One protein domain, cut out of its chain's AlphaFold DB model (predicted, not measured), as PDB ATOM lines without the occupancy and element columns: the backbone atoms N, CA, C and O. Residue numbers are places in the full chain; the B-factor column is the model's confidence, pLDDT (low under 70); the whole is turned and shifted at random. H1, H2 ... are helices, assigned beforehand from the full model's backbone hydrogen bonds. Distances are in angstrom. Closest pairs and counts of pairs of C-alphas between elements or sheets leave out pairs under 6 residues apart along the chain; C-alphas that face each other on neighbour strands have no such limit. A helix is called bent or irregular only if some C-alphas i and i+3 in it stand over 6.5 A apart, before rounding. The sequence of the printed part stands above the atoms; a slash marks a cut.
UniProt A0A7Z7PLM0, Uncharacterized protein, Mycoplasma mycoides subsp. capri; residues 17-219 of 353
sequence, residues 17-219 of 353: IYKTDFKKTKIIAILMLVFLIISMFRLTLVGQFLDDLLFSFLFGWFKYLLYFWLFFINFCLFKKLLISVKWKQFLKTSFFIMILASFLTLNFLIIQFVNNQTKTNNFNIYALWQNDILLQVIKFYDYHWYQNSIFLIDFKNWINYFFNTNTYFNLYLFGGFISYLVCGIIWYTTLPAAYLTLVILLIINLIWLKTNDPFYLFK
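What this domain is: This is residues 17 to 219 of the 353 residues of an uncharacterized protein of Mycoplasma mycoides subsp. capri (UniProt A0A7Z7PLM0). This is a flat, loose slab of helices with an open gap: H1 and the arm H2b lie side by side as one pair, H3 and H7 as another, and H2b and H3 spread apart like a V. H6 crosses H3 near the point of that V, with H4 side by side with H6 and the arm H2a meeting H6 end to end; little H5 sits at the far end of H2a. The printed part has 203 residues with seven named helices, H1 to H7 in order, and no named strand; the class is all helix. It is only just loose, close to compact, with a radius of gyration of the C-alphas of 20.0 A, and spans 62 by 58 by 20 A.

Where its parts are: Find C-alpha 22 at (99.879, 66.009, 61.279); from there H1 runs 26.5 A to residue 40. H2, residues 44 to 78, was assigned as one helix by its hydrogen bonds but is bent: C-alphas 58 and 61 are 9.5 A apart. Its arms are H2a, residues 44 to 58, 20.5 A, and H2b, residues 61 to 78, 26.9 A. Start again at C-alpha 87, (77.867, 55.444, 65.112), for H3, residues 87 to 114, 40.5 A. Next come H4, residues 133 to 147, 20.9 A; H5, residues 158 to 162; and H6, residues 176 to 187, 16.5 A. H7, residues 191 to 211, runs 30.4 A and ends at C-alpha 211, (62.343, 54.600, 59.811).

How they stand to each other: Look first at H6, the hub. It touches H3 at Ser 179 and Ser 102, C-alphas 4.4 A apart, about perpendicular at 71 degrees, only just past steep. H4 touches H6 at a shallow tilt of 20 degrees, opposite ways; the closest C-alphas, of Leu 134 and Gly 184, are 4.2 A apart. H2a and H6 touch only at their ends, C-alphas of Leu 58 and Phe 177 at 5.1 A. H7 touches H3, C-alphas of Asn 205 and Phe 96 at 5.9 A, a shallow tilt of 23 degrees, opposite ways. H1 touches H2b likewise at 23 degrees, opposite ways, C-alphas of Ala 29 and Asn 74 at 5.8 A. H5 touches H2a at Phe 162 and Thr 44, C-alphas 4.4 A apart. H2b and H3 are only just apart, closest 8.0 A. In H3, H4, H6 and H7 every O i to N i+4 pair is within hydrogen-bond range; H1 has 14 of 15, H2a 8 of 11, H2b 13 of 14, and H5 0 of 1 but 2 of 2 O i to N i+3 pairs.

The domain as a whole: The C-alphas farthest apart, of Lys 156 and Lys 219, are 63.5 A apart. The printed part has no cut. The links H3 to H4 and H5 to H6 are long. Mean pLDDT of the printed part is 84.8; look for values under 70 at residues 17 to 23, 80 to 85, 163 and 168.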
ATOM      1  N   ILE A  17      85.742  69.286  59.549       45.81
ATOM      2  CA  ILE A  17      87.192  69.335  59.353       45.81
ATOM      3  C   ILE A  17      87.835  69.703  60.692       45.81
ATOM      4  O   ILE A  17      87.791  70.853  61.121       45.81
ATOM      5  N   TYR A  18      88.448  68.724  61.356       49.34
ATOM      6  CA  TYR A  18      89.316  68.965  62.507       49.34
ATOM      7  C   TYR A  18      90.781  68.844  62.086       49.34
ATOM      8  O   TYR A  18      91.185  67.890  61.424       49.34
ATOM      9  N   LYS A  19      91.601  69.813  62.502       48.97
ATOM     10  CA  LYS A  19      93.053  69.815  62.289       48.97
ATOM     11  C   LYS A  19      93.696  68.939  63.379       48.97
ATOM     12  O   LYS A  19      93.909  69.408  64.490       48.97
ATOM     13  N   THR A  20      93.933  67.659  63.100       53.84
ATOM     14  CA  THR A  20      94.675  66.748  63.995       53.84
ATOM     15  C   THR A  20      96.191  66.883  63.806       53.84
ATOM     16  O   THR A  20      96.657  67.388  62.778       53.84
ATOM     17  N   ASP A  21      96.973  66.439  64.801       58.25
ATOM     18  CA  ASP A  21      98.439  66.450  64.751       58.25
ATOM     19  C   ASP A  21      98.968  65.654  63.550       58.25
ATOM     20  O   ASP A  21      98.736  64.452  63.391       58.25
ATOM     21  N   PHE A  22      99.692  66.361  62.687       58.22
ATOM     22  CA  PHE A  22      99.879  66.009  61.279       58.22
ATOM     23  C   PHE A  22     100.950  64.944  61.010       58.22
ATOM     24  O   PHE A  22     100.925  64.310  59.959       58.22
ATOM     25  N   LYS A  23     101.913  64.749  61.922       66.94
ATOM     26  CA  LYS A  23     103.029  63.809  61.699       66.94
ATOM     27  C   LYS A  23     102.653  62.366  62.049       66.94
ATOM     28  O   LYS A  23     102.833  61.480  61.222       66.94
ATOM     29  N   LYS A  24     102.073  62.132  63.233       73.38
ATOM     30  CA  LYS A  24     101.702  60.779  63.691       73.38
ATOM     31  C   LYS A  24     100.574  60.170  62.849       73.38
ATOM     32  O   LYS A  24     100.652  59.010  62.465       73.38
ATOM     33  N   THR A  25      99.565  60.969  62.499       74.81
ATOM     34  CA  THR A  25      98.413  60.527  61.690       74.81
ATOM     35  C   THR A  25      98.799  60.126  60.266       74.81
ATOM     36  O   THR A  25      98.276  59.140  59.757       74.81
ATOM     37  N   LYS A  26      99.762  60.820  59.643       77.50
ATOM     38  CA  LYS A  26     100.296  60.448  58.323       77.50
ATOM     39  C   LYS A  26     101.027  59.115  58.324       77.50
ATOM     40  O   LYS A  26     100.829  58.329  57.407       77.50
ATOM     41  N   ILE A  27     101.867  58.877  59.330       83.31
ATOM     42  CA  ILE A  27     102.612  57.619  59.447       83.31
ATOM     43  C   ILE A  27     101.628  56.453  59.575       83.31
ATOM     44  O   ILE A  27     101.758  55.467  58.860       83.31
ATOM     45  N   ILE A  28     100.596  56.610  60.409       83.88
ATOM     46  CA  ILE A  28      99.538  55.606  60.573       83.88
ATOM     47  C   ILE A  28      98.773  55.392  59.259       83.88
ATOM     48  O   ILE A  28      98.549  54.249  58.879       83.88
ATOM     49  N   ALA A  29      98.410  56.458  58.539       84.19
ATOM     50  CA  ALA A  29      97.707  56.359  57.258       84.19
ATOM     51  C   ALA A  29      98.536  55.612  56.194       84.19
ATOM     52  O   ALA A  29      98.035  54.692  55.551       84.19
ATOM     53  N   ILE A  30      99.825  55.945  56.061       87.88
ATOM     54  CA  ILE A  30     100.748  55.260  55.142       87.88
ATOM     55  C   ILE A  30     100.914  53.793  55.539       87.88
ATOM     56  O   ILE A  30     100.784  52.923  54.685       87.88
ATOM     57  N   LEU A  31     101.139  53.502  56.822       89.50
ATOM     58  CA  LEU A  31     101.280  52.129  57.307       89.50
ATOM     59  C   LEU A  31     100.010  51.309  57.039       89.50
ATOM     60  O   LEU A  31     100.088  50.196  56.529       89.50
ATOM     61  N   MET A  32      98.838  51.887  57.311       88.00
ATOM     62  CA  MET A  32      97.546  51.262  57.033       88.00
ATOM     63  C   MET A  32      97.322  51.064  55.526       88.00
ATOM     64  O   MET A  32      96.709  50.079  55.131       88.00
ATOM     65  N   LEU A  33      97.827  51.968  54.678       89.94
ATOM     66  CA  LEU A  33      97.718  51.861  53.218       89.94
ATOM     67  C   LEU A  33      98.588  50.716  52.703       89.94
ATOM     68  O   LEU A  33      98.115  49.890  51.933       89.94
ATOM     69  N   VAL A  34      99.841  50.659  53.158       90.00
ATOM     70  CA  VAL A  34     100.792  49.601  52.807       90.00
ATOM     71  C   VAL A  34     100.253  48.245  53.250       90.00
ATOM     72  O   VAL A  34     100.203  47.323  52.444       90.00
ATOM     73  N   PHE A  35      99.762  48.145  54.488       88.69
ATOM     74  CA  PHE A  35      99.112  46.936  54.992       88.69
ATOM     75  C   PHE A  35      97.921  46.517  54.120       88.69
ATOM     76  O   PHE A  35      97.802  45.352  53.749       88.69
ATOM     77  N   LEU A  36      97.067  47.473  53.743       89.06
ATOM     78  CA  LEU A  36      95.892  47.202  52.921       89.06
ATOM     79  C   LEU A  36      96.265  46.734  51.512       89.06
ATOM     80  O   LEU A  36      95.647  45.801  51.020       89.06
ATOM     81  N   ILE A  37      97.282  47.328  50.884       89.31
ATOM     82  CA  ILE A  37      97.781  46.907  49.566       89.31
ATOM     83  C   ILE A  37      98.381  45.500  49.650       89.31
ATOM     84  O   ILE A  37      98.044  44.649  48.830       89.31
ATOM     85  N   ILE A  38      99.226  45.238  50.652       89.25
ATOM     86  CA  ILE A  38      99.867  43.932  50.853       89.25
ATOM     87  C   ILE A  38      98.817  42.831  51.064       89.25
ATOM     88  O   ILE A  38      98.918  41.770  50.452       89.25
ATOM     89  N   SER A  39      97.788  43.096  51.876       87.50
ATOM     90  CA  SER A  39      96.693  42.155  52.139       87.50
ATOM     91  C   SER A  39      95.769  41.989  50.927       87.50
ATOM     92  O   SER A  39      95.490  40.872  50.505       87.50
ATOM     93  N   MET A  40      95.332  43.094  50.311       87.12
ATOM     94  CA  MET A  40      94.388  43.080  49.185       87.12
ATOM     95  C   MET A  40      94.962  42.367  47.965       87.12
ATOM     96  O   MET A  40      94.283  41.531  47.379       87.12
ATOM     97  N   PHE A  41      96.203  42.677  47.586       85.81
ATOM     98  CA  PHE A  41      96.865  42.025  46.455       85.81
ATOM     99  C   PHE A  41      97.511  40.693  46.828       85.81
ATOM    100  O   PHE A  41      98.112  40.058  45.962       85.81
ATOM    101  N   ARG A  42      97.398  40.265  48.094       84.62
ATOM    102  CA  ARG A  42      98.016  39.037  48.603       84.62
ATOM    103  C   ARG A  42      99.507  38.964  48.238       84.62
ATOM    104  O   ARG A  42     100.012  37.922  47.823       84.62
ATOM    105  N   LEU A  43     100.198  40.099  48.364       83.50
ATOM    106  CA  LEU A  43     101.619  40.215  48.050       83.50
ATOM    107  C   LEU A  43     102.433  39.570  49.159       83.50
ATOM    108  O   LEU A  43     102.274  39.931  50.325       83.50
ATOM    109  N   THR A  44     103.374  38.705  48.780       84.62
ATOM    110  CA  THR A  44     104.246  37.949  49.698       84.62
ATOM    111  C   THR A  44     103.483  36.990  50.620       84.62
ATOM    112  O   THR A  44     102.276  37.105  50.841       84.62
ATOM    113  N   LEU A  45     104.215  36.060  51.230       84.69
ATOM    114  CA  LEU A  45     103.669  35.096  52.189       84.69
ATOM    115  C   LEU A  45     102.982  35.779  53.387       84.69
ATOM    116  O   LEU A  45     101.933  35.331  53.842       84.69
ATOM    117  N   VAL A  46     103.525  36.905  53.865       85.62
ATOM    118  CA  VAL A  46     102.956  37.649  55.003       85.62
ATOM    119  C   VAL A  46     101.607  38.271  54.636       85.62
ATOM    120  O   VAL A  46     100.663  38.188  55.419       85.62
ATOM    121  N   GLY A  47     101.487  38.855  53.441       87.12
ATOM    122  CA  GLY A  47     100.224  39.426  52.970       87.12
ATOM    123  C   GLY A  47      99.148  38.371  52.748       87.12
ATOM    124  O   GLY A  47      98.012  38.567  53.167       87.12
ATOM    125  N   GLN A  48      99.520  37.226  52.170       88.12
ATOM    126  CA  GLN A  48      98.624  36.078  52.011       88.12
ATOM    127  C   GLN A  48      98.114  35.554  53.362       88.12
ATOM    128  O   GLN A  48      96.914  35.339  53.518       88.12
ATOM    129  N   PHE A  49      98.998  35.408  54.354       89.25
ATOM    130  CA  PHE A  49      98.635  34.944  55.695       89.25
ATOM    131  C   PHE A  49      97.687  35.915  56.413       89.25
ATOM    132  O   PHE A  49      96.686  35.499  56.999       89.25
ATOM    133  N   LEU A  50      97.981  37.217  56.343       87.88
ATOM    134  CA  LEU A  50      97.143  38.254  56.941       87.88
ATOM    135  C   LEU A  50      95.767  38.335  56.269       87.88
ATOM    136  O   LEU A  50      94.764  38.439  56.978       87.88
ATOM    137  N   ASP A  51      95.707  38.248  54.935       89.44
ATOM    138  CA  ASP A  51      94.439  38.190  54.201       89.44
ATOM    139  C   ASP A  51      93.632  36.959  54.618       89.44
ATOM    140  O   ASP A  51      92.464  37.093  54.971       89.44
ATOM    141  N   ASP A  52      94.242  35.772  54.651       89.38
ATOM    142  CA  ASP A  52      93.526  34.532  54.957       89.38
ATOM    143  C   ASP A  52      92.940  34.497  56.366       89.38
ATOM    144  O   ASP A  52      91.787  34.089  56.525       89.38
ATOM    145  N   LEU A  53      93.691  34.960  57.367       88.94
ATOM    146  CA  LEU A  53      93.287  34.872  58.768       88.94
ATOM    147  C   LEU A  53      92.373  36.027  59.201       88.94
ATOM    148  O   LEU A  53      91.376  35.797  59.882       88.94
ATOM    149  N   LEU A  54      92.679  37.272  58.813       86.62
ATOM    150  CA  LEU A  54      91.930  38.444  59.295       86.62
ATOM    151  C   LEU A  54      90.753  38.823  58.399       86.62
ATOM    152  O   LEU A  54      89.758  39.357  58.886       86.62
ATOM    153  N   PHE A  55      90.850  38.577  57.095       89.12
ATOM    154  CA  PHE A  55      89.863  39.067  56.138       89.12
ATOM    155  C   PHE A  55      89.046  37.926  55.524       89.12
ATOM    156  O   PHE A  55      87.819  37.922  55.621       89.12
ATOM    157  N   SER A  56      89.715  36.936  54.942       90.75
ATOM    158  CA  SER A  56      89.110  35.791  54.261       90.75
ATOM    159  C   SER A  56      88.337  34.892  55.230       90.75
ATOM    160  O   SER A  56      87.179  34.580  54.965       90.75
ATOM    161  N   PHE A  57      88.921  34.540  56.380       91.50
ATOM    162  CA  PHE A  57      88.247  33.723  57.394       91.50
ATOM    163  C   PHE A  57      87.038  34.446  58.015       91.50
ATOM    164  O   PHE A  57      85.930  33.929  58.088       91.50
ATOM    165  N   LEU A  58      87.204  35.695  58.450       90.12
ATOM    166  CA  LEU A  58      86.131  36.392  59.169       90.12
ATOM    167  C   LEU A  58      84.995  36.849  58.248       90.12
ATOM    168  O   LEU A  58      83.820  36.688  58.583       90.12
ATOM    169  N   PHE A  59      85.341  37.414  57.089       88.81
ATOM    170  CA  PHE A  59      84.399  38.121  56.217       88.81
ATOM    171  C   PHE A  59      84.222  37.462  54.850       88.81
ATOM    172  O   PHE A  59      83.298  37.823  54.114       88.81
ATOM    173  N   GLY A  60      85.078  36.504  54.485       89.31
ATOM    174  CA  GLY A  60      84.984  35.817  53.205       89.31
ATOM    175  C   GLY A  60      85.003  36.809  52.050       89.31
ATOM    176  O   GLY A  60      85.877  37.667  51.966       89.31
ATOM    177  N   TRP A  61      83.995  36.755  51.183       87.31
ATOM    178  CA  TRP A  61      83.863  37.693  50.058       87.31
ATOM    179  C   TRP A  61      83.615  39.146  50.467       87.31
ATOM    180  O   TRP A  61      83.986  40.063  49.730       87.31
ATOM    181  N   PHE A  62      83.048  39.397  51.650       86.69
ATOM    182  CA  PHE A  62      82.842  40.767  52.128       86.69
ATOM    183  C   PHE A  62      84.156  41.489  52.435       86.69
ATOM    184  O   PHE A  62      84.150  42.714  52.581       86.69
ATOM    185  N   LYS A  63      85.296  40.781  52.443       89.31
ATOM    186  CA  LYS A  63      86.615  41.401  52.567       89.31
ATOM    187  C   LYS A  63      86.867  42.490  51.532       89.31
ATOM    188  O   LYS A  63      87.436  43.513  51.879       89.31
ATOM    189  N   TYR A  64      86.387  42.334  50.296       88.25
ATOM    190  CA  TYR A  64      86.592  43.337  49.245       88.25
ATOM    191  C   TYR A  64      85.851  44.644  49.538       88.25
ATOM    192  O   TYR A  64      86.395  45.731  49.341       88.25
ATOM    193  N   LEU A  65      84.636  44.546  50.082       87.44
ATOM    194  CA  LEU A  65      83.886  45.709  50.551       87.44
ATOM    195  C   LEU A  65      84.591  46.371  51.743       87.44
ATOM    196  O   LEU A  65      84.647  47.597  51.833       87.44
ATOM    197  N   LEU A  66      85.178  45.566  52.628       88.19
ATOM    198  CA  LEU A  66      85.933  46.051  53.778       88.19
ATOM    199  C   LEU A  66      87.249  46.725  53.355       88.19
ATOM    200  O   LEU A  66      87.568  47.793  53.874       88.19
ATOM    201  N   TYR A  67      87.957  46.188  52.356       90.69
ATOM    202  CA  TYR A  67      89.122  46.826  51.738       90.69
ATOM    203  C   TYR A  67      88.768  48.167  51.113       90.69
ATOM    204  O   TYR A  67      89.437  49.163  51.381       90.69
ATOM    205  N   PHE A  68      87.679  48.226  50.346       88.69
ATOM    206  CA  PHE A  68      87.196  49.481  49.777       88.69
ATOM    207  C   PHE A  68      86.865  50.513  50.868       88.69
ATOM    208  O   PHE A  68      87.239  51.683  50.771       88.69
ATOM    209  N   TRP A  69      86.210  50.080  51.947       86.12
ATOM    210  CA  TRP A  69      85.843  50.968  53.047       86.12
ATOM    211  C   TRP A  69      87.060  51.468  53.838       86.12
ATOM    212  O   TRP A  69      87.170  52.665  54.115       86.12
ATOM    213  N   LEU A  70      88.013  50.586  54.144       88.00
ATOM    214  CA  LEU A  70      89.283  50.949  54.774       88.00
ATOM    215  C   LEU A  70      90.113  51.877  53.882       88.00
ATOM    216  O   LEU A  70      90.716  52.822  54.391       88.00
ATOM    217  N   PHE A  71      90.108  51.667  52.565       89.06
ATOM    218  CA  PHE A  71      90.744  52.570  51.610       89.06
ATOM    219  C   PHE A  71      90.116  53.968  51.655       89.06
ATOM    220  O   PHE A  71      90.840  54.960  51.732       89.06
ATOM    221  N   PHE A  72      88.783  54.066  51.697       86.06
ATOM    222  CA  PHE A  72      88.086  55.348  51.833       86.06
ATOM    223  C   PHE A  72      88.422  56.056  53.153       86.06
ATOM    224  O   PHE A  72      88.723  57.251  53.160       86.06
ATOM    225  N   ILE A  73      88.445  55.318  54.270       83.31
ATOM    226  CA  ILE A  73      88.885  55.848  55.569       83.31
ATOM    227  C   ILE A  73      90.319  56.377  55.463       83.31
ATOM    228  O   ILE A  73      90.600  57.487  55.919       83.31
ATOM    229  N   ASN A  74      91.213  55.626  54.817       85.19
ATOM    230  CA  ASN A  74      92.602  56.027  54.632       85.19
ATOM    231  C   ASN A  74      92.729  57.307  53.791       85.19
ATOM    232  O   ASN A  74      93.401  58.260  54.183       85.19
ATOM    233  N   PHE A  75      92.011  57.378  52.669       84.06
ATOM    234  CA  PHE A  75      91.953  58.565  51.819       84.06
ATOM    235  C   PHE A  75      91.473  59.802  52.592       84.06
ATOM    236  O   PHE A  75      92.051  60.888  52.481       84.06
ATOM    237  N   CYS A  76      90.453  59.637  53.433       79.88
ATOM    238  CA  CYS A  76      89.964  60.701  54.296       79.88
ATOM    239  C   CYS A  76      91.007  61.139  55.335       79.88
ATOM    240  O   CYS A  76      91.191  62.346  55.526       79.88
ATOM    241  N   LEU A  77      91.766  60.207  55.924       78.38
ATOM    242  CA  LEU A  77      92.898  60.533  56.800       78.38
ATOM    243  C   LEU A  77      93.982  61.337  56.061       78.38
ATOM    244  O   LEU A  77      94.445  62.351  56.586       78.38
ATOM    245  N   PHE A  78      94.330  60.968  54.821       77.31
ATOM    246  CA  PHE A  78      95.287  61.722  53.997       77.31
ATOM    247  C   PHE A  78      94.827  63.156  53.711       77.31
ATOM    248  O   PHE A  78      95.617  64.100  53.806       77.31
ATOM    249  N   LYS A  79      93.543  63.338  53.385       74.50
ATOM    250  CA  LYS A  79      92.945  64.647  53.072       74.50
ATOM    251  C   LYS A  79      92.546  65.461  54.312       74.50
ATOM    252  O   LYS A  79      92.027  66.561  54.153       74.50
ATOM    253  N   LYS A  80      92.809  64.968  55.534       66.88
ATOM    254  CA  LYS A  80      92.352  65.563  56.814       66.88
ATOM    255  C   LYS A  80      90.831  65.720  56.912       66.88
ATOM    256  O   LYS A  80      90.328  66.583  57.631       66.88
ATOM    257  N   LEU A  81      90.093  64.898  56.180       64.56
ATOM    258  CA  LEU A  81      88.645  64.847  56.259       64.56
ATOM    259  C   LEU A  81      88.292  63.896  57.398       64.56
ATOM    260  O   LEU A  81      88.410  62.681  57.268       64.56
ATOM    261  N   LEU A  82      87.882  64.444  58.539       56.81
ATOM    262  CA  LEU A  82      87.357  63.633  59.630       56.81
ATOM    263  C   LEU A  82      85.895  63.309  59.307       56.81
ATOM    264  O   LEU A  82      85.006  64.158  59.412       56.81
ATOM    265  N   ILE A  83      85.649  62.080  58.852       59.06
ATOM    266  CA  ILE A  83      84.289  61.592  58.625       59.06
ATOM    267  C   ILE A  83      83.637  61.438  60.001       59.06
ATOM    268  O   ILE A  83      84.006  60.552  60.774       59.06
ATOM    269  N   SER A  84      82.642  62.266  60.320       57.28
ATOM    270  CA  SER A  84      81.780  61.996  61.470       57.28
ATOM    271  C   SER A  84      80.773  60.921  61.064       57.28
ATOM    272  O   SER A  84      79.625  61.213  60.717       57.28
ATOM    273  N   VAL A  85      81.204  59.660  61.051       62.56
ATOM    274  CA  VAL A  85      80.263  58.554  60.882       62.56
ATOM    275  C   VAL A  85      79.363  58.554  62.111       62.56
ATOM    276  O   VAL A  85      79.823  58.420  63.245       62.56
ATOM    277  N   LYS A  86      78.054  58.730  61.909       74.25
ATOM    278  CA  LYS A  86      77.092  58.568  63.000       74.25
ATOM    279  C   LYS A  86      77.131  57.102  63.418       74.25
ATOM    280  O   LYS A  86      76.605  56.260  62.697       74.25
ATOM    281  N   TRP A  87      77.713  56.809  64.581       72.62
ATOM    282  CA  TRP A  87      77.867  55.444  65.112       72.62
ATOM    283  C   TRP A  87      76.558  54.639  65.032       72.62
ATOM    284  O   TRP A  87      76.535  53.505  64.568       72.62
ATOM    285  N   LYS A  88      75.428  55.276  65.369       78.50
ATOM    286  CA  LYS A  88      74.096  54.659  65.271       78.50
ATOM    287  C   LYS A  88      73.718  54.232  63.847       78.50
ATOM    288  O   LYS A  88      73.056  53.216  63.696       78.50
ATOM    289  N   GLN A  89      74.100  54.996  62.823       81.25
ATOM    290  CA  GLN A  89      73.830  54.644  61.425       81.25
ATOM    291  C   GLN A  89      74.757  53.523  60.960       81.25
ATOM    292  O   GLN A  89      74.298  52.596  60.304       81.25
ATOM    293  N   PHE A  90      76.033  53.586  61.349       81.88
ATOM    294  CA  PHE A  90      77.006  52.542  61.043       81.88
ATOM    295  C   PHE A  90      76.558  51.182  61.579       81.88
ATOM    296  O   PHE A  90      76.477  50.245  60.801       81.88
ATOM    297  N   LEU A  91      76.140  51.099  62.848       83.25
ATOM    298  CA  LEU A  91      75.615  49.856  63.435       83.25
ATOM    299  C   LEU A  91      74.465  49.258  62.632       83.25
ATOM    300  O   LEU A  91      74.462  48.063  62.362       83.25
ATOM    301  N   LYS A  92      73.503  50.093  62.230       86.31
ATOM    302  CA  LYS A  92      72.338  49.647  61.457       86.31
ATOM    303  C   LYS A  92      72.746  49.112  60.096       86.31
ATOM    304  O   LYS A  92      72.293  48.049  59.689       86.31
ATOM    305  N   THR A  93      73.617  49.840  59.403       86.69
ATOM    306  CA  THR A  93      74.114  49.431  58.090       86.69
ATOM    307  C   THR A  93      74.971  48.168  58.187       86.69
ATOM    308  O   THR A  93      74.760  47.252  57.403       86.69
ATOM    309  N   SER A  94      75.870  48.062  59.169       87.00
ATOM    310  CA  SER A  94      76.685  46.863  59.401       87.00
ATOM    311  C   SER A  94      75.834  45.643  59.741       87.00
ATOM    312  O   SER A  94      76.060  44.570  59.192       87.00
ATOM    313  N   PHE A  95      74.824  45.804  60.598       89.81
ATOM    314  CA  PHE A  95      73.911  44.719  60.956       89.81
ATOM    315  C   PHE A  95      73.056  44.271  59.759       89.81
ATOM    316  O   PHE A  95      72.900  43.073  59.530       89.81
ATOM    317  N   PHE A  96      72.584  45.212  58.934       91.50
ATOM    318  CA  PHE A  96      71.919  44.888  57.669       91.50
ATOM    319  C   PHE A  96      72.836  44.112  56.714       91.50
ATOM    320  O   PHE A  96      72.415  43.092  56.180       91.50
ATOM    321  N   ILE A  97      74.088  44.553  56.534       90.62
ATOM    322  CA  ILE A  97      75.070  43.853  55.689       90.62
ATOM    323  C   ILE A  97      75.308  42.432  56.206       90.62
ATOM    324  O   ILE A  97      75.307  41.501  55.412       90.62
ATOM    325  N   MET A  98      75.448  42.243  57.522       91.94
ATOM    326  CA  MET A  98      75.638  40.924  58.133       91.94
ATOM    327  C   MET A  98      74.451  39.983  57.880       91.94
ATOM    328  O   MET A  98      74.640  38.803  57.578       91.94
ATOM    329  N   ILE A  99      73.217  40.483  57.973       93.56
ATOM    330  CA  ILE A  99      72.017  39.673  57.722       93.56
ATOM    331  C   ILE A  99      71.844  39.387  56.231       93.56
ATOM    332  O   ILE A  99      71.511  38.262  55.869       93.56
ATOM    333  N   LEU A 100      72.136  40.358  55.364       93.62
ATOM    334  CA  LEU A 100      72.160  40.157  53.917       93.62
ATOM    335  C   LEU A 100      73.208  39.116  53.511       93.62
ATOM    336  O   LEU A 100      72.904  38.220  52.728       93.62
ATOM    337  N   ALA A 101      74.407  39.197  54.087       92.81
ATOM    338  CA  ALA A 101      75.468  38.214  53.912       92.81
ATOM    339  C   ALA A 101      74.986  36.814  54.303       92.81
ATOM    340  O   ALA A 101      75.052  35.897  53.495       92.81
ATOM    341  N   SER A 102      74.397  36.686  55.495       94.06
ATOM    342  CA  SER A 102      73.881  35.414  56.014       94.06
ATOM    343  C   SER A 102      72.738  34.856  55.160       94.06
ATOM    344  O   SER A 102      72.681  33.658  54.907       94.06
ATOM    345  N   PHE A 103      71.845  35.704  54.645       94.75
ATOM    346  CA  PHE A 103      70.797  35.271  53.718       94.75
ATOM    347  C   PHE A 103      71.379  34.684  52.431       94.75
ATOM    348  O   PHE A 103      70.974  33.608  51.993       94.75
ATOM    349  N   LEU A 104      72.354  35.362  51.830       93.44
ATOM    350  CA  LEU A 104      73.006  34.876  50.619       93.44
ATOM    351  C   LEU A 104      73.831  33.599  50.885       93.44
ATOM    352  O   LEU A 104      73.776  32.671  50.082       93.44
ATOM    353  N   THR A 105      74.512  33.502  52.032       94.06
ATOM    354  CA  THR A 105      75.205  32.280  52.473       94.06
ATOM    355  C   THR A 105      74.235  31.115  52.654       94.06
ATOM    356  O   THR A 105      74.541  30.006  52.226       94.06
ATOM    357  N   LEU A 106      73.044  31.344  53.218       94.25
ATOM    358  CA  LEU A 106      72.036  30.292  53.342       94.25
ATOM    359  C   LEU A 106      71.562  29.804  51.967       94.25
ATOM    360  O   LEU A 106      71.456  28.602  51.759       94.25
ATOM    361  N   ASN A 107      71.324  30.711  51.013       93.81
ATOM    362  CA  ASN A 107      70.977  30.327  49.639       93.81
ATOM    363  C   ASN A 107      72.084  29.486  48.992       93.81
ATOM    364  O   ASN A 107      71.801  28.466  48.368       93.81
ATOM    365  N   PHE A 108      73.344  29.877  49.187       93.12
ATOM    366  CA  PHE A 108      74.484  29.091  48.729       93.12
ATOM    367  C   PHE A 108      74.506  27.694  49.368       93.12
ATOM    368  O   PHE A 108      74.599  26.699  48.655       93.12
ATOM    369  N   LEU A 109      74.343  27.597  50.692       92.06
ATOM    370  CA  LEU A 109      74.274  26.320  51.409       92.06
ATOM    371  C   LEU A 109      73.124  25.431  50.920       92.06
ATOM    372  O   LEU A 109      73.321  24.229  50.769       92.06
ATOM    373  N   ILE A 110      71.954  26.005  50.623       92.56
ATOM    374  CA  ILE A 110      70.813  25.276  50.045       92.56
ATOM    375  C   ILE A 110      71.191  24.678  48.687       92.56
ATOM    376  O   ILE A 110      70.935  23.500  48.452       92.56
ATOM    377  N   ILE A 111      71.829  25.459  47.808       92.56
ATOM    378  CA  ILE A 111      72.284  24.973  46.497       92.56
ATOM    379  C   ILE A 111      73.259  23.801  46.677       92.56
ATOM    380  O   ILE A 111      73.116  22.774  46.014       92.56
ATOM    381  N   GLN A 112      74.209  23.915  47.609       90.88
ATOM    382  CA  GLN A 112      75.168  22.840  47.872       90.88
ATOM    383  C   GLN A 112      74.527  21.596  48.484       90.88
ATOM    384  O   GLN A 112      74.906  20.476  48.140       90.88
ATOM    385  N   PHE A 113      73.535  21.786  49.350       89.62
ATOM    386  CA  PHE A 113      72.760  20.704  49.942       89.62
ATOM    387  C   PHE A 113      71.978  19.928  48.875       89.62
ATOM    388  O   PHE A 113      72.063  18.702  48.818       89.62
ATOM    389  N   VAL A 114      71.280  20.634  47.978       90.31
ATOM    390  CA  VAL A 114      70.522  20.031  46.866       90.31
ATOM    391  C   VAL A 114      71.446  19.278  45.906       90.31
ATOM    392  O   VAL A 114      71.117  18.179  45.465       90.31
ATOM    393  N   ASN A 115      72.638  19.818  45.644       89.69
ATOM    394  CA  ASN A 115      73.641  19.187  44.786       89.69
ATOM    395  C   ASN A 115      74.438  18.062  45.477       89.69
ATOM    396  O   ASN A 115      75.410  17.573  44.904       89.69
ATOM    397  N   ASN A 116      74.069  17.650  46.698       84.50
ATOM    398  CA  ASN A 116      74.787  16.658  47.511       84.50
ATOM    399  C   ASN A 116      76.274  16.986  47.775       84.50
ATOM    400  O   ASN A 116      77.032  16.106  48.177       84.50
ATOM    401  N   GLN A 117      76.701  18.244  47.618       83.44
ATOM    402  CA  GLN A 117      78.080  18.673  47.899       83.44
ATOM    403  C   GLN A 117      78.351  18.858  49.400       83.44
ATOM    404  O   GLN A 117      79.479  19.116  49.810       83.44
ATOM    405  N   THR A 118      77.329  18.703  50.241       82.62
ATOM    406  CA  THR A 118      77.423  18.792  51.703       82.62
ATOM    407  C   THR A 118      77.699  17.449  52.390       82.62
ATOM    408  O   THR A 118      77.587  17.350  53.613       82.62
ATOM    409  N   LYS A 119      78.042  16.407  51.621       84.12
ATOM    410  CA  LYS A 119      78.339  15.058  52.121       84.12
ATOM    411  C   LYS A 119      79.786  14.694  51.812       84.12
ATOM    412  O   LYS A 119      80.138  14.431  50.667       84.12
ATOM    413  N   THR A 120      80.623  14.670  52.838       85.50
ATOM    414  CA  THR A 120      82.009  14.202  52.769       85.50
ATOM    415  C   THR A 120      82.352  13.410  54.031       85.50
ATOM    416  O   THR A 120      81.556  13.315  54.963       85.50
ATOM    417  N   ASN A 121      83.564  12.859  54.096       81.62
ATOM    418  CA  ASN A 121      84.049  12.213  55.319       81.62
ATOM    419  C   ASN A 121      84.288  13.222  56.461       81.62
ATOM    420  O   ASN A 121      84.283  12.834  57.626       81.62
ATOM    421  N   ASN A 122      84.482  14.509  56.143       85.44
ATOM    422  CA  ASN A 122      84.820  15.549  57.122       85.44
ATOM    423  C   ASN A 122      83.584  16.269  57.681       85.44
ATOM    424  O   ASN A 122      83.588  16.697  58.837       85.44
ATOM    425  N   PHE A 123      82.532  16.395  56.873       88.81
ATOM    426  CA  PHE A 123      81.251  16.991  57.248       88.81
ATOM    427  C   PHE A 123      80.108  16.276  56.525       88.81
ATOM    428  O   PHE A 123      80.258  15.860  55.376       88.81
ATOM    429  N   ASN A 124      78.951  16.149  57.170       90.50
ATOM    430  CA  ASN A 124      77.815  15.435  56.596       90.50
ATOM    431  C   ASN A 124      76.478  16.103  56.937       90.50
ATOM    432  O   ASN A 124      75.838  15.787  57.942       90.50
ATOM    433  N   ILE A 125      76.034  16.998  56.055       88.94
ATOM    434  CA  ILE A 125      74.699  17.594  56.114       88.94
ATOM    435  C   ILE A 125      73.811  16.832  55.137       88.94
ATOM    436  O   ILE A 125      73.926  16.997  53.920       88.94
ATOM    437  N   TYR A 126      72.942  15.974  55.668       86.81
ATOM    438  CA  TYR A 126      72.120  15.052  54.875       86.81
ATOM    439  C   TYR A 126      70.614  15.240  55.071       86.81
ATOM    440  O   TYR A 126      69.837  14.702  54.287       86.81
ATOM    441  N   ALA A 127      70.196  15.988  56.091       87.56
ATOM    442  CA  ALA A 127      68.791  16.206  56.409       87.56
ATOM    443  C   ALA A 127      68.469  17.698  56.545       87.56
ATOM    444  O   ALA A 127      69.337  18.520  56.824       87.56
ATOM    445  N   LEU A 128      67.186  18.035  56.378       88.88
ATOM    446  CA  LEU A 128      66.673  19.402  56.547       88.88
ATOM    447  C   LEU A 128      66.795  19.909  57.991       88.88
ATOM    448  O   LEU A 128      66.787  21.120  58.220       88.88
ATOM    449  N   TRP A 129      66.884  18.984  58.944       90.19
ATOM    450  CA  TRP A 129      67.091  19.236  60.361       90.19
ATOM    451  C   TRP A 129      68.052  18.191  60.926       90.19
ATOM    452  O   TRP A 129      67.896  16.997  60.666       90.19
ATOM    453  N   GLN A 130      69.051  18.657  61.671       89.56
ATOM    454  CA  GLN A 130      70.055  17.831  62.332       89.56
ATOM    455  C   GLN A 130      70.481  18.514  63.632       89.56
ATOM    456  O   GLN A 130      70.678  19.730  63.660       89.56
ATOM    457  N   ASN A 131      70.675  17.732  64.694       89.50
ATOM    458  CA  ASN A 131      71.091  18.261  65.997       89.50
ATOM    459  C   ASN A 131      72.496  18.879  65.957       89.50
ATOM    460  O   ASN A 131      72.801  19.792  66.715       89.50
ATOM    461  N   ASP A 132      73.361  18.398  65.070       93.19
ATOM    462  CA  ASP A 132      74.741  18.847  64.915       93.19
ATOM    463  C   ASP A 132      74.927  19.832  63.751       93.19
ATOM    464  O   ASP A 132      76.063  20.117  63.370       93.19
ATOM    465  N   ILE A 133      73.843  20.409  63.212       93.00
ATOM    466  CA  ILE A 133      73.898  21.256  62.009       93.00
ATOM    467  C   ILE A 133      74.881  22.422  62.138       93.00
ATOM    468  O   ILE A 133      75.651  22.681  61.217       93.00
ATOM    469  N   LEU A 134      74.928  23.088  63.296       93.38
ATOM    470  CA  LEU A 134      75.864  24.189  63.542       93.38
ATOM    471  C   LEU A 134      77.318  23.723  63.401       93.38
ATOM    472  O   LEU A 134      78.115  24.372  62.726       93.38
ATOM    473  N   LEU A 135      77.653  22.580  64.005       94.31
ATOM    474  CA  LEU A 135      78.992  22.006  63.930       94.31
ATOM    475  C   LEU A 135      79.328  21.589  62.495       94.31
ATOM    476  O   LEU A 135      80.439  21.837  62.036       94.31
ATOM    477  N   GLN A 136      78.380  20.983  61.780       93.75
ATOM    478  CA  GLN A 136      78.581  20.545  60.397       93.75
ATOM    479  C   GLN A 136      78.779  21.729  59.441       93.75
ATOM    480  O   GLN A 136      79.656  21.684  58.583       93.75
ATOM    481  N   VAL A 137      78.023  22.815  59.619       93.75
ATOM    482  CA  VAL A 137      78.155  24.055  58.836       93.75
ATOM    483  C   VAL A 137      79.496  24.746  59.110       93.75
ATOM    484  O   VAL A 137      80.136  25.225  58.173       93.75
ATOM    485  N   ILE A 138      79.964  24.753  60.363       94.12
ATOM    486  CA  ILE A 138      81.299  25.267  60.713       94.12
ATOM    487  C   ILE A 138      82.392  24.393  60.093       94.12
ATOM    488  O   ILE A 138      83.280  24.914  59.431       94.12
ATOM    489  N   LYS A 139      82.301  23.063  60.215       94.06
ATOM    490  CA  LYS A 139      83.265  22.137  59.597       94.06
ATOM    491  C   LYS A 139      83.309  22.266  58.078       94.06
ATOM    492  O   LYS A 139      84.387  22.194  57.498       94.06
ATOM    493  N   PHE A 140      82.157  22.464  57.440       92.81
ATOM    494  CA  PHE A 140      82.070  22.757  56.011       92.81
ATOM    495  C   PHE A 140      82.864  24.023  55.672       92.81
ATOM    496  O   PHE A 140      83.706  24.004  54.772       92.81
ATOM    497  N   TYR A 141      82.639  25.106  56.421       94.19
ATOM    498  CA  TYR A 141      83.352  26.364  56.226       94.19
ATOM    499  C   TYR A 141      84.863  26.208  56.433       94.19
ATOM    500  O   TYR A 141      85.638  26.549  55.540       94.19
ATOM    501  N   ASP A 142      85.274  25.645  57.568       93.50
ATOM    502  CA  ASP A 142      86.678  25.482  57.944       93.50
ATOM    503  C   ASP A 142      87.425  24.592  56.952       93.50
ATOM    504  O   ASP A 142      88.540  24.921  56.549       93.50
ATOM    505  N   TYR A 143      86.801  23.500  56.499       92.69
ATOM    506  CA  TYR A 143      87.377  22.631  55.478       92.69
ATOM    507  C   TYR A 143      87.648  23.407  54.188       92.69
ATOM    508  O   TYR A 143      88.768  23.400  53.681       92.69
ATOM    509  N   HIS A 144      86.647  24.115  53.663       90.81
ATOM    510  CA  HIS A 144      86.806  24.841  52.409       90.81
ATOM    511  C   HIS A 144      87.711  26.069  52.532       90.81
ATOM    512  O   HIS A 144      88.390  26.411  51.560       90.81
ATOM    513  N   TRP A 145      87.745  26.725  53.692       92.25
ATOM    514  CA  TRP A 145      88.709  27.777  53.993       92.25
ATOM    515  C   TRP A 145      90.123  27.213  53.988       92.25
ATOM    516  O   TRP A 145      90.951  27.688  53.215       92.25
ATOM    517  N   TYR A 146      90.376  26.162  54.765       90.62
ATOM    518  CA  TYR A 146      91.701  25.573  54.917       90.62
ATOM    519  C   TYR A 146      92.256  25.052  53.585       90.62
ATOM    520  O   TYR A 146      93.398  25.347  53.241       90.62
ATOM    521  N   GLN A 147      91.420  24.377  52.785       87.88
ATOM    522  CA  GLN A 147      91.791  23.866  51.457       87.88
ATOM    523  C   GLN A 147      92.200  24.956  50.459       87.88
ATOM    524  O   GLN A 147      92.980  24.694  49.550       87.88
ATOM    525  N   ASN A 148      91.695  26.178  50.624       86.31
ATOM    526  CA  ASN A 148      92.001  27.304  49.740       86.31
ATOM    527  C   ASN A 148      92.810  28.401  50.444       86.31
ATOM    528  O   ASN A 148      92.849  29.533  49.966       86.31
ATOM    529  N   SER A 149      93.425  28.085  51.584       85.88
ATOM    530  CA  SER A 149      94.271  29.006  52.340       85.88
ATOM    531  C   SER A 149      95.746  28.776  52.040       85.88
ATOM    532  O   SER A 149      96.149  27.735  51.522       85.88
ATOM    533  N   ILE A 150      96.572  29.731  52.459       85.62
ATOM    534  CA  ILE A 150      98.031  29.675  52.364       85.62
ATOM    535  C   ILE A 150      98.650  28.398  52.955       85.62
ATOM    536  O   ILE A 150      99.703  27.957  52.507       85.62
ATOM    537  N   PHE A 151      97.981  27.778  53.929       83.94
ATOM    538  CA  PHE A 151      98.469  26.599  54.647       83.94
ATOM    539  C   PHE A 151      98.617  25.345  53.778       83.94
ATOM    540  O   PHE A 151      99.394  24.462  54.130       83.94
ATOM    541  N   LEU A 152      97.888  25.263  52.662       82.00
ATOM    542  CA  LEU A 152      97.877  24.101  51.766       82.00
ATOM    543  C   LEU A 152      98.522  24.383  50.403       82.00
ATOM    544  O   LEU A 152      98.491  23.532  49.516       82.00
ATOM    545  N   ILE A 153      99.109  25.569  50.226       76.56
ATOM    546  CA  ILE A 153      99.787  25.935  48.985       76.56
ATOM    547  C   ILE A 153     101.045  25.080  48.820       76.56
ATOM    548  O   ILE A 153     101.896  25.023  49.706       76.56
ATOM    549  N   ASP A 154     101.194  24.460  47.646       73.31
ATOM    550  CA  ASP A 154     102.456  23.834  47.266       73.31
ATOM    551  C   ASP A 154     103.490  24.925  46.946       73.31
ATOM    552  O   ASP A 154     103.431  25.614  45.918       73.31
ATOM    553  N   PHE A 155     104.434  25.095  47.866       71.94
ATOM    554  CA  PHE A 155     105.526  26.054  47.761       71.94
ATOM    555  C   PHE A 155     106.653  25.596  46.823       71.94
ATOM    556  O   PHE A 155     107.646  26.304  46.680       71.94
ATOM    557  N   LYS A 156     106.527  24.453  46.133       73.25
ATOM    558  CA  LYS A 156     107.519  24.040  45.124       73.25
ATOM    559  C   LYS A 156     107.701  25.068  44.006       73.25
ATOM    560  O   LYS A 156     108.809  25.223  43.501       73.25
ATOM    561  N   ASN A 157     106.647  25.800  43.643       77.56
ATOM    562  CA  ASN A 157     106.748  26.901  42.689       77.56
ATOM    563  C   ASN A 157     107.065  28.210  43.412       77.56
ATOM    564  O   ASN A 157     106.233  28.734  44.150       77.56
ATOM    565  N   TRP A 158     108.235  28.792  43.128       73.25
ATOM    566  CA  TRP A 158     108.676  30.043  43.758       73.25
ATOM    567  C   TRP A 158     107.686  31.205  43.547       73.25
ATOM    568  O   TRP A 158     107.496  32.039  44.426       73.25
ATOM    569  N   ILE A 159     106.979  31.217  42.411       76.19
ATOM    570  CA  ILE A 159     105.940  32.209  42.096       76.19
ATOM    571  C   ILE A 159     104.814  32.191  43.140       76.19
ATOM    572  O   ILE A 159     104.345  33.259  43.528       76.19
ATOM    573  N   ASN A 160     104.455  31.023  43.686       75.38
ATOM    574  CA  ASN A 160     103.394  30.900  44.690       75.38
ATOM    575  C   ASN A 160     103.733  31.624  46.008       75.38
ATOM    576  O   ASN A 160     102.817  32.030  46.723       75.38
ATOM    577  N   TYR A 161     105.019  31.859  46.308       71.62
ATOM    578  CA  TYR A 161     105.428  32.676  47.463       71.62
ATOM    579  C   TYR A 161     105.047  34.150  47.315       71.62
ATOM    580  O   TYR A 161     104.857  34.844  48.316       71.62
ATOM    581  N   PHE A 162     104.959  34.642  46.078       71.81
ATOM    582  CA  PHE A 162     104.654  36.040  45.787       71.81
ATOM    583  C   PHE A 162     103.209  36.225  45.352       71.81
ATOM    584  O   PHE A 162     102.574  37.182  45.792       71.81
ATOM    585  N   PHE A 163     102.696  35.318  44.520       68.19
ATOM    586  CA  PHE A 163     101.372  35.409  43.930       68.19
ATOM    587  C   PHE A 163     100.801  34.016  43.632       68.19
ATOM    588  O   PHE A 163     101.288  33.313  42.750       68.19
ATOM    589  N   ASN A 164      99.743  33.628  44.350       72.19
ATOM    590  CA  ASN A 164      98.959  32.433  44.038       72.19
ATOM    591  C   ASN A 164      97.536  32.835  43.619       72.19
ATOM    592  O   ASN A 164      96.753  33.342  44.426       72.19
ATOM    593  N   THR A 165      97.203  32.597  42.350       71.25
ATOM    594  CA  THR A 165      95.890  32.907  41.767       71.25
ATOM    595  C   THR A 165      94.791  31.965  42.238       71.25
ATOM    596  O   THR A 165      93.638  32.378  42.347       71.25
ATOM    597  N   ASN A 166      95.127  30.711  42.541       70.31
ATOM    598  CA  ASN A 166      94.135  29.660  42.776       70.31
ATOM    599  C   ASN A 166      93.430  29.833  44.125       70.31
ATOM    600  O   ASN A 166      92.249  29.537  44.256       70.31
ATOM    601  N   THR A 167      94.131  30.387  45.113       73.75
ATOM    602  CA  THR A 167      93.596  30.674  46.453       73.75
ATOM    603  C   THR A 167      92.927  32.047  46.553       73.75
ATOM    604  O   THR A 167      92.398  32.409  47.601       73.75
ATOM    605  N   TYR A 168      92.963  32.856  45.488       69.44
ATOM    606  CA  TYR A 168      92.506  34.247  45.541       69.44
ATOM    607  C   TYR A 168      90.982  34.354  45.694       69.44
ATOM    608  O   TYR A 168      90.473  35.215  46.418       69.44
ATOM    609  N   PHE A 169      90.244  33.464  45.027       74.56
ATOM    610  CA  PHE A 169      88.789  33.514  44.973       74.56
ATOM    611  C   PHE A 169      88.167  32.166  45.322       74.56
ATOM    612  O   PHE A 169      88.071  31.267  44.494       74.56
ATOM    613  N   ASN A 170      87.711  32.040  46.567       82.25
ATOM    614  CA  ASN A 170      87.052  30.831  47.042       82.25
ATOM    615  C   ASN A 170      85.537  31.041  47.131       82.25
ATOM    616  O   ASN A 170      85.062  31.742  48.025       82.25
ATOM    617  N   LEU A 171      84.781  30.406  46.232       83.69
ATOM    618  CA  LEU A 171      83.311  30.458  46.190       83.69
ATOM    619  C   LEU A 171      82.653  29.976  47.488       83.69
ATOM    620  O   LEU A 171      81.599  30.479  47.864       83.69
ATOM    621  N   TYR A 172      83.292  29.052  48.203       85.12
ATOM    622  CA  TYR A 172      82.754  28.479  49.432       85.12
ATOM    623  C   TYR A 172      82.842  29.437  50.633       85.12
ATOM    624  O   TYR A 172      82.115  29.252  51.603       85.12
ATOM    625  N   LEU A 173      83.635  30.516  50.570       85.94
ATOM    626  CA  LEU A 173      83.730  31.524  51.644       85.94
ATOM    627  C   LEU A 173      82.677  32.627  51.526       85.94
ATOM    628  O   LEU A 173      82.904  33.771  51.926       85.94
ATOM    629  N   PHE A 174      81.518  32.321  50.958       84.94
ATOM    630  CA  PHE A 174      80.460  33.306  50.802       84.94
ATOM    631  C   PHE A 174      79.941  33.784  52.174       84.94
ATOM    632  O   PHE A 174      79.474  32.982  52.976       84.94
ATOM    633  N   GLY A 175      80.037  35.085  52.479       82.06
ATOM    634  CA  GLY A 175      79.619  35.655  53.776       82.06
ATOM    635  C   GLY A 175      80.624  35.523  54.934       82.06
ATOM    636  O   GLY A 175      80.473  36.203  55.946       82.06
ATOM    637  N   GLY A 176      81.672  34.706  54.780       91.44
ATOM    638  CA  GLY A 176      82.677  34.467  55.823       91.44
ATOM    639  C   GLY A 176      82.150  33.696  57.037       91.44
ATOM    640  O   GLY A 176      80.969  33.353  57.115       91.44
ATOM    641  N   PHE A 177      83.030  33.442  58.005       93.88
ATOM    642  CA  PHE A 177      82.713  32.654  59.198       93.88
ATOM    643  C   PHE A 177      81.489  33.181  59.960       93.88
ATOM    644  O   PHE A 177      80.641  32.403  60.394       93.88
ATOM    645  N   ILE A 178      81.346  34.507  60.074       92.12
ATOM    646  CA  ILE A 178      80.232  35.137  60.803       92.12
ATOM    647  C   ILE A 178      78.885  34.750  60.184       92.12
ATOM    648  O   ILE A 178      77.953  34.402  60.908       92.12
ATOM    649  N   SER A 179      78.771  34.777  58.855       93.62
ATOM    650  CA  SER A 179      77.531  34.395  58.177       93.62
ATOM    651  C   SER A 179      77.235  32.909  58.310       93.62
ATOM    652  O   SER A 179      76.091  32.559  58.579       93.62
ATOM    653  N   TYR A 180      78.245  32.043  58.205       94.50
ATOM    654  CA  TYR A 180      78.076  30.603  58.430       94.50
ATOM    655  C   TYR A 180      77.612  30.289  59.858       94.50
ATOM    656  O   TYR A 180      76.724  29.459  60.045       94.50
ATOM    657  N   LEU A 181      78.137  31.004  60.855       94.88
ATOM    658  CA  LEU A 181      77.718  30.882  62.252       94.88
ATOM    659  C   LEU A 181      76.246  31.299  62.421       94.88
ATOM    660  O   LEU A 181      75.450  30.548  62.982       94.88
ATOM    661  N   VAL A 182      75.854  32.457  61.878       94.38
ATOM    662  CA  VAL A 182      74.455  32.923  61.911       94.38
ATOM    663  C   VAL A 182      73.526  31.935  61.197       94.38
ATOM    664  O   VAL A 182      72.480  31.583  61.745       94.38
ATOM    665  N   CYS A 183      73.905  31.441  60.014       94.50
ATOM    666  CA  CYS A 183      73.151  30.417  59.291       94.50
ATOM    667  C   CYS A 183      72.994  29.139  60.119       94.50
ATOM    668  O   CYS A 183      71.881  28.634  60.226       94.50
ATOM    669  N   GLY A 184      74.071  28.645  60.736       92.69
ATOM    670  CA  GLY A 184      74.044  27.445  61.569       92.69
ATOM    671  C   GLY A 184      73.143  27.586  62.800       92.69
ATOM    672  O   GLY A 184      72.401  26.658  63.114       92.69
ATOM    673  N   ILE A 185      73.138  28.754  63.459       94.06
ATOM    674  CA  ILE A 185      72.238  29.030  64.595       94.06
ATOM    675  C   ILE A 185      70.778  28.995  64.146       94.06
ATOM    676  O   ILE A 185      69.947  28.347  64.779       94.06
ATOM    677  N   ILE A 186      70.443  29.696  63.061       94.06
ATOM    678  CA  ILE A 186      69.050  29.803  62.616       94.06
ATOM    679  C   ILE A 186      68.561  28.449  62.061       94.06
ATOM    680  O   ILE A 186      67.426  28.041  62.325       94.06
ATOM    681  N   TRP A 187      69.424  27.709  61.356       94.06
ATOM    682  CA  TRP A 187      69.137  26.371  60.824       94.06
ATOM    683  C   TRP A 187      68.967  25.299  61.915       94.06
ATOM    684  O   TRP A 187      68.412  24.235  61.658       94.06
ATOM    685  N   TYR A 188      69.285  25.588  63.176       89.62
ATOM    686  CA  TYR A 188      68.926  24.688  64.277       89.62
ATOM    687  C   TYR A 188      67.411  24.418  64.374       89.62
ATOM    688  O   TYR A 188      66.988  23.387  64.893       89.62
ATOM    689  N   THR A 189      66.583  25.330  63.848       88.88
ATOM    690  CA  THR A 189      65.130  25.141  63.753       88.88
ATOM    691  C   THR A 189      64.767  24.100  62.692       88.88
ATOM    692  O   THR A 189      64.451  22.972  63.030       88.88
ATOM    693  N   THR A 190      64.806  24.469  61.415       91.81
ATOM    694  CA  THR A 190      64.756  23.612  60.217       91.81
ATOM    695  C   THR A 190      65.230  24.455  59.030       91.81
ATOM    696  O   THR A 190      65.159  25.684  59.089       91.81
ATOM    697  N   LEU A 191      65.671  23.840  57.926       91.88
ATOM    698  CA  LEU A 191      66.097  24.596  56.739       91.88
ATOM    699  C   LEU A 191      65.015  25.569  56.210       91.88
ATOM    700  O   LEU A 191      65.334  26.742  55.995       91.88
ATOM    701  N   PRO A 192      63.735  25.162  56.049       92.94
ATOM    702  CA  PRO A 192      62.690  26.072  55.575       92.94
ATOM    703  C   PRO A 192      62.368  27.183  56.580       92.94
ATOM    704  O   PRO A 192      62.194  28.338  56.185       92.94
ATOM    705  N   ALA A 193      62.324  26.861  57.879       93.00
ATOM    706  CA  ALA A 193      62.104  27.868  58.914       93.00
ATOM    707  C   ALA A 193      63.243  28.890  58.932       93.00
ATOM    708  O   ALA A 193      62.980  30.087  59.012       93.00
ATOM    709  N   ALA A 194      64.490  28.446  58.764       94.06
ATOM    710  CA  ALA A 194      65.642  29.331  58.749       94.06
ATOM    711  C   ALA A 194      65.635  30.312  57.580       94.06
ATOM    712  O   ALA A 194      65.929  31.498  57.759       94.06
ATOM    713  N   TYR A 195      65.229  29.836  56.403       95.12
ATOM    714  CA  TYR A 195      65.020  30.691  55.244       95.12
ATOM    715  C   TYR A 195      63.962  31.765  55.530       95.12
ATOM    716  O   TYR A 195      64.222  32.957  55.354       95.12
ATOM    717  N   LEU A 196      62.799  31.363  56.054       95.38
ATOM    718  CA  LEU A 196      61.725  32.289  56.420       95.38
ATOM    719  C   LEU A 196      62.185  33.311  57.475       95.38
ATOM    720  O   LEU A 196      61.926  34.507  57.334       95.38
ATOM    721  N   THR A 197      62.903  32.868  58.510       94.81
ATOM    722  CA  THR A 197      63.430  33.743  59.565       94.81
ATOM    723  C   THR A 197      64.377  34.799  58.997       94.81
ATOM    724  O   THR A 197      64.237  35.974  59.334       94.81
ATOM    725  N   LEU A 198      65.301  34.432  58.102       94.88
ATOM    726  CA  LEU A 198      66.210  35.401  57.477       94.88
ATOM    727  C   LEU A 198      65.481  36.391  56.561       94.88
ATOM    728  O   LEU A 198      65.824  37.574  56.567       94.88
ATOM    729  N   VAL A 199      64.447  35.958  55.834       95.00
ATOM    730  CA  VAL A 199      63.600  36.865  55.037       95.00
ATOM    731  C   VAL A 199      62.892  37.882  55.937       95.00
ATOM    732  O   VAL A 199      62.931  39.083  55.664       95.00
ATOM    733  N   ILE A 200      62.297  37.432  57.044       94.31
ATOM    734  CA  ILE A 200      61.640  38.319  58.016       94.31
ATOM    735  C   ILE A 200      62.652  39.304  58.617       94.31
ATOM    736  O   ILE A 200      62.382  40.505  58.683       94.31
ATOM    737  N   LEU A 201      63.840  38.830  59.000       93.62
ATOM    738  CA  LEU A 201      64.911  39.681  59.518       93.62
ATOM    739  C   LEU A 201      65.370  40.718  58.487       93.62
ATOM    740  O   LEU A 201      65.585  41.874  58.849       93.62
ATOM    741  N   LEU A 202      65.487  40.361  57.207       93.75
ATOM    742  CA  LEU A 202      65.808  41.319  56.147       93.75
ATOM    743  C   LEU A 202      64.757  42.428  56.042       93.75
ATOM    744  O   LEU A 202      65.118  43.605  55.993       93.75
ATOM    745  N   ILE A 203      63.471  42.073  56.077       92.62
ATOM    746  CA  ILE A 203      62.368  43.042  56.037       92.62
ATOM    747  C   ILE A 203      62.438  43.986  57.244       92.62
ATOM    748  O   ILE A 203      62.411  45.207  57.073       92.62
ATOM    749  N   ILE A 204      62.600  43.445  58.456       91.50
ATOM    750  CA  ILE A 204      62.744  44.236  59.689       91.50
ATOM    751  C   ILE A 204      63.924  45.210  59.574       91.50
ATOM    752  O   ILE A 204      63.799  46.384  59.927       91.50
ATOM    753  N   ASN A 205      65.058  44.772  59.024       90.50
ATOM    754  CA  ASN A 205      66.234  45.628  58.877       90.50
ATOM    755  C   ASN A 205      66.080  46.717  57.816       90.50
ATOM    756  O   ASN A 205      66.536  47.840  58.036       90.50
ATOM    757  N   LEU A 206      65.415  46.434  56.695       89.94
ATOM    758  CA  LEU A 206      65.094  47.459  55.696       89.94
ATOM    759  C   LEU A 206      64.208  48.556  56.297       89.94
ATOM    760  O   LEU A 206      64.417  49.749  56.062       89.94
ATOM    761  N   ILE A 207      63.252  48.160  57.134       88.94
ATOM    762  CA  ILE A 207      62.377  49.090  57.847       88.94
ATOM    763  C   ILE A 207      63.170  49.879  58.881       88.94
ATOM    764  O   ILE A 207      63.028  51.103  58.943       88.94
ATOM    765  N   TRP A 208      64.064  49.218  59.617       88.56
ATOM    766  CA  TRP A 208      64.931  49.867  60.592       88.56
ATOM    767  C   TRP A 208      65.858  50.909  59.959       88.56
ATOM    768  O   TRP A 208      66.045  51.991  60.523       88.56
ATOM    769  N   LEU A 209      66.399  50.616  58.773       86.31
ATOM    770  CA  LEU A 209      67.227  51.540  57.998       86.31
ATOM    771  C   LEU A 209      66.445  52.783  57.558       86.31
ATOM    772  O   LEU A 209      66.985  53.887  57.611       86.31
ATOM    773  N   LYS A 210      65.178  52.621  57.155       85.38
ATOM    774  CA  LYS A 210      64.346  53.723  56.645       85.38
ATOM    775  C   LYS A 210      63.717  54.572  57.750       85.38
ATOM    776  O   LYS A 210      63.708  55.796  57.661       85.38
ATOM    777  N   THR A 211      63.155  53.935  58.771       82.31
ATOM    778  CA  THR A 211      62.343  54.600  59.811       82.31
ATOM    779  C   THR A 211      63.109  54.860  61.103       82.31
ATOM    780  O   THR A 211      62.588  55.498  62.014       82.31
ATOM    781  N   ASN A 212      64.361  54.400  61.190       80.44
ATOM    782  CA  ASN A 212      65.171  54.391  62.404       80.44
ATOM    783  C   ASN A 212      64.605  53.539  63.563       80.44
ATOM    784  O   ASN A 212      65.265  53.474  64.604       80.44
ATOM    785  N   ASP A 213      63.490  52.830  63.358       75.25
ATOM    786  CA  ASP A 213      62.792  51.983  64.332       75.25
ATOM    787  C   ASP A 213      62.566  50.571  63.738       75.25
ATOM    788  O   ASP A 213      61.948  50.456  62.678       75.25
ATOM    789  N   PRO A 214      63.097  49.489  64.346       73.69
ATOM    790  CA  PRO A 214      62.995  48.143  63.778       73.69
ATOM    791  C   PRO A 214      61.583  47.557  63.882       73.69
ATOM    792  O   PRO A 214      61.185  46.759  63.038       73.69
ATOM    793  N   PHE A 215      60.792  47.982  64.870       78.44
ATOM    794  CA  PHE A 215      59.443  47.461  65.105       78.44
ATOM    795  C   PHE A 215      58.355  48.436  64.653       78.44
ATOM    796  O   PHE A 215      57.214  48.353  65.104       78.44
ATOM    797  N   TYR A 216      58.679  49.337  63.719       76.56
ATOM    798  CA  TYR A 216      57.736  50.333  63.213       76.56
ATOM    799  C   TYR A 216      56.422  49.719  62.696       76.56
ATOM    800  O   TYR A 216      55.364  50.313  62.880       76.56
ATOM    801  N   LEU A 217      56.461  48.517  62.103       72.19
ATOM    802  CA  LEU A 217      55.257  47.813  61.633       72.19
ATOM    803  C   LEU A 217      54.329  47.349  62.759       72.19
ATOM    804  O   LEU A 217      53.120  47.314  62.569       72.19
ATOM    805  N   PHE A 218      54.890  46.994  63.915       75.25
ATOM    806  CA  PHE A 218      54.139  46.505  65.074       75.25
ATOM    807  C   PHE A 218      53.702  47.639  65.997       75.25
ATOM    808  O   PHE A 218      52.964  47.430  66.961       75.25
ATOM    809  N   LYS A 219      54.148  48.865  65.711       75.12
ATOM    810  CA  LYS A 219      53.689  50.036  66.431       75.12
ATOM    811  C   LYS A 219      52.252  50.308  66.018       75.12
ATOM    812  O   LYS A 219      51.985  50.683  64.877       75.12
TER     813      LYS A 219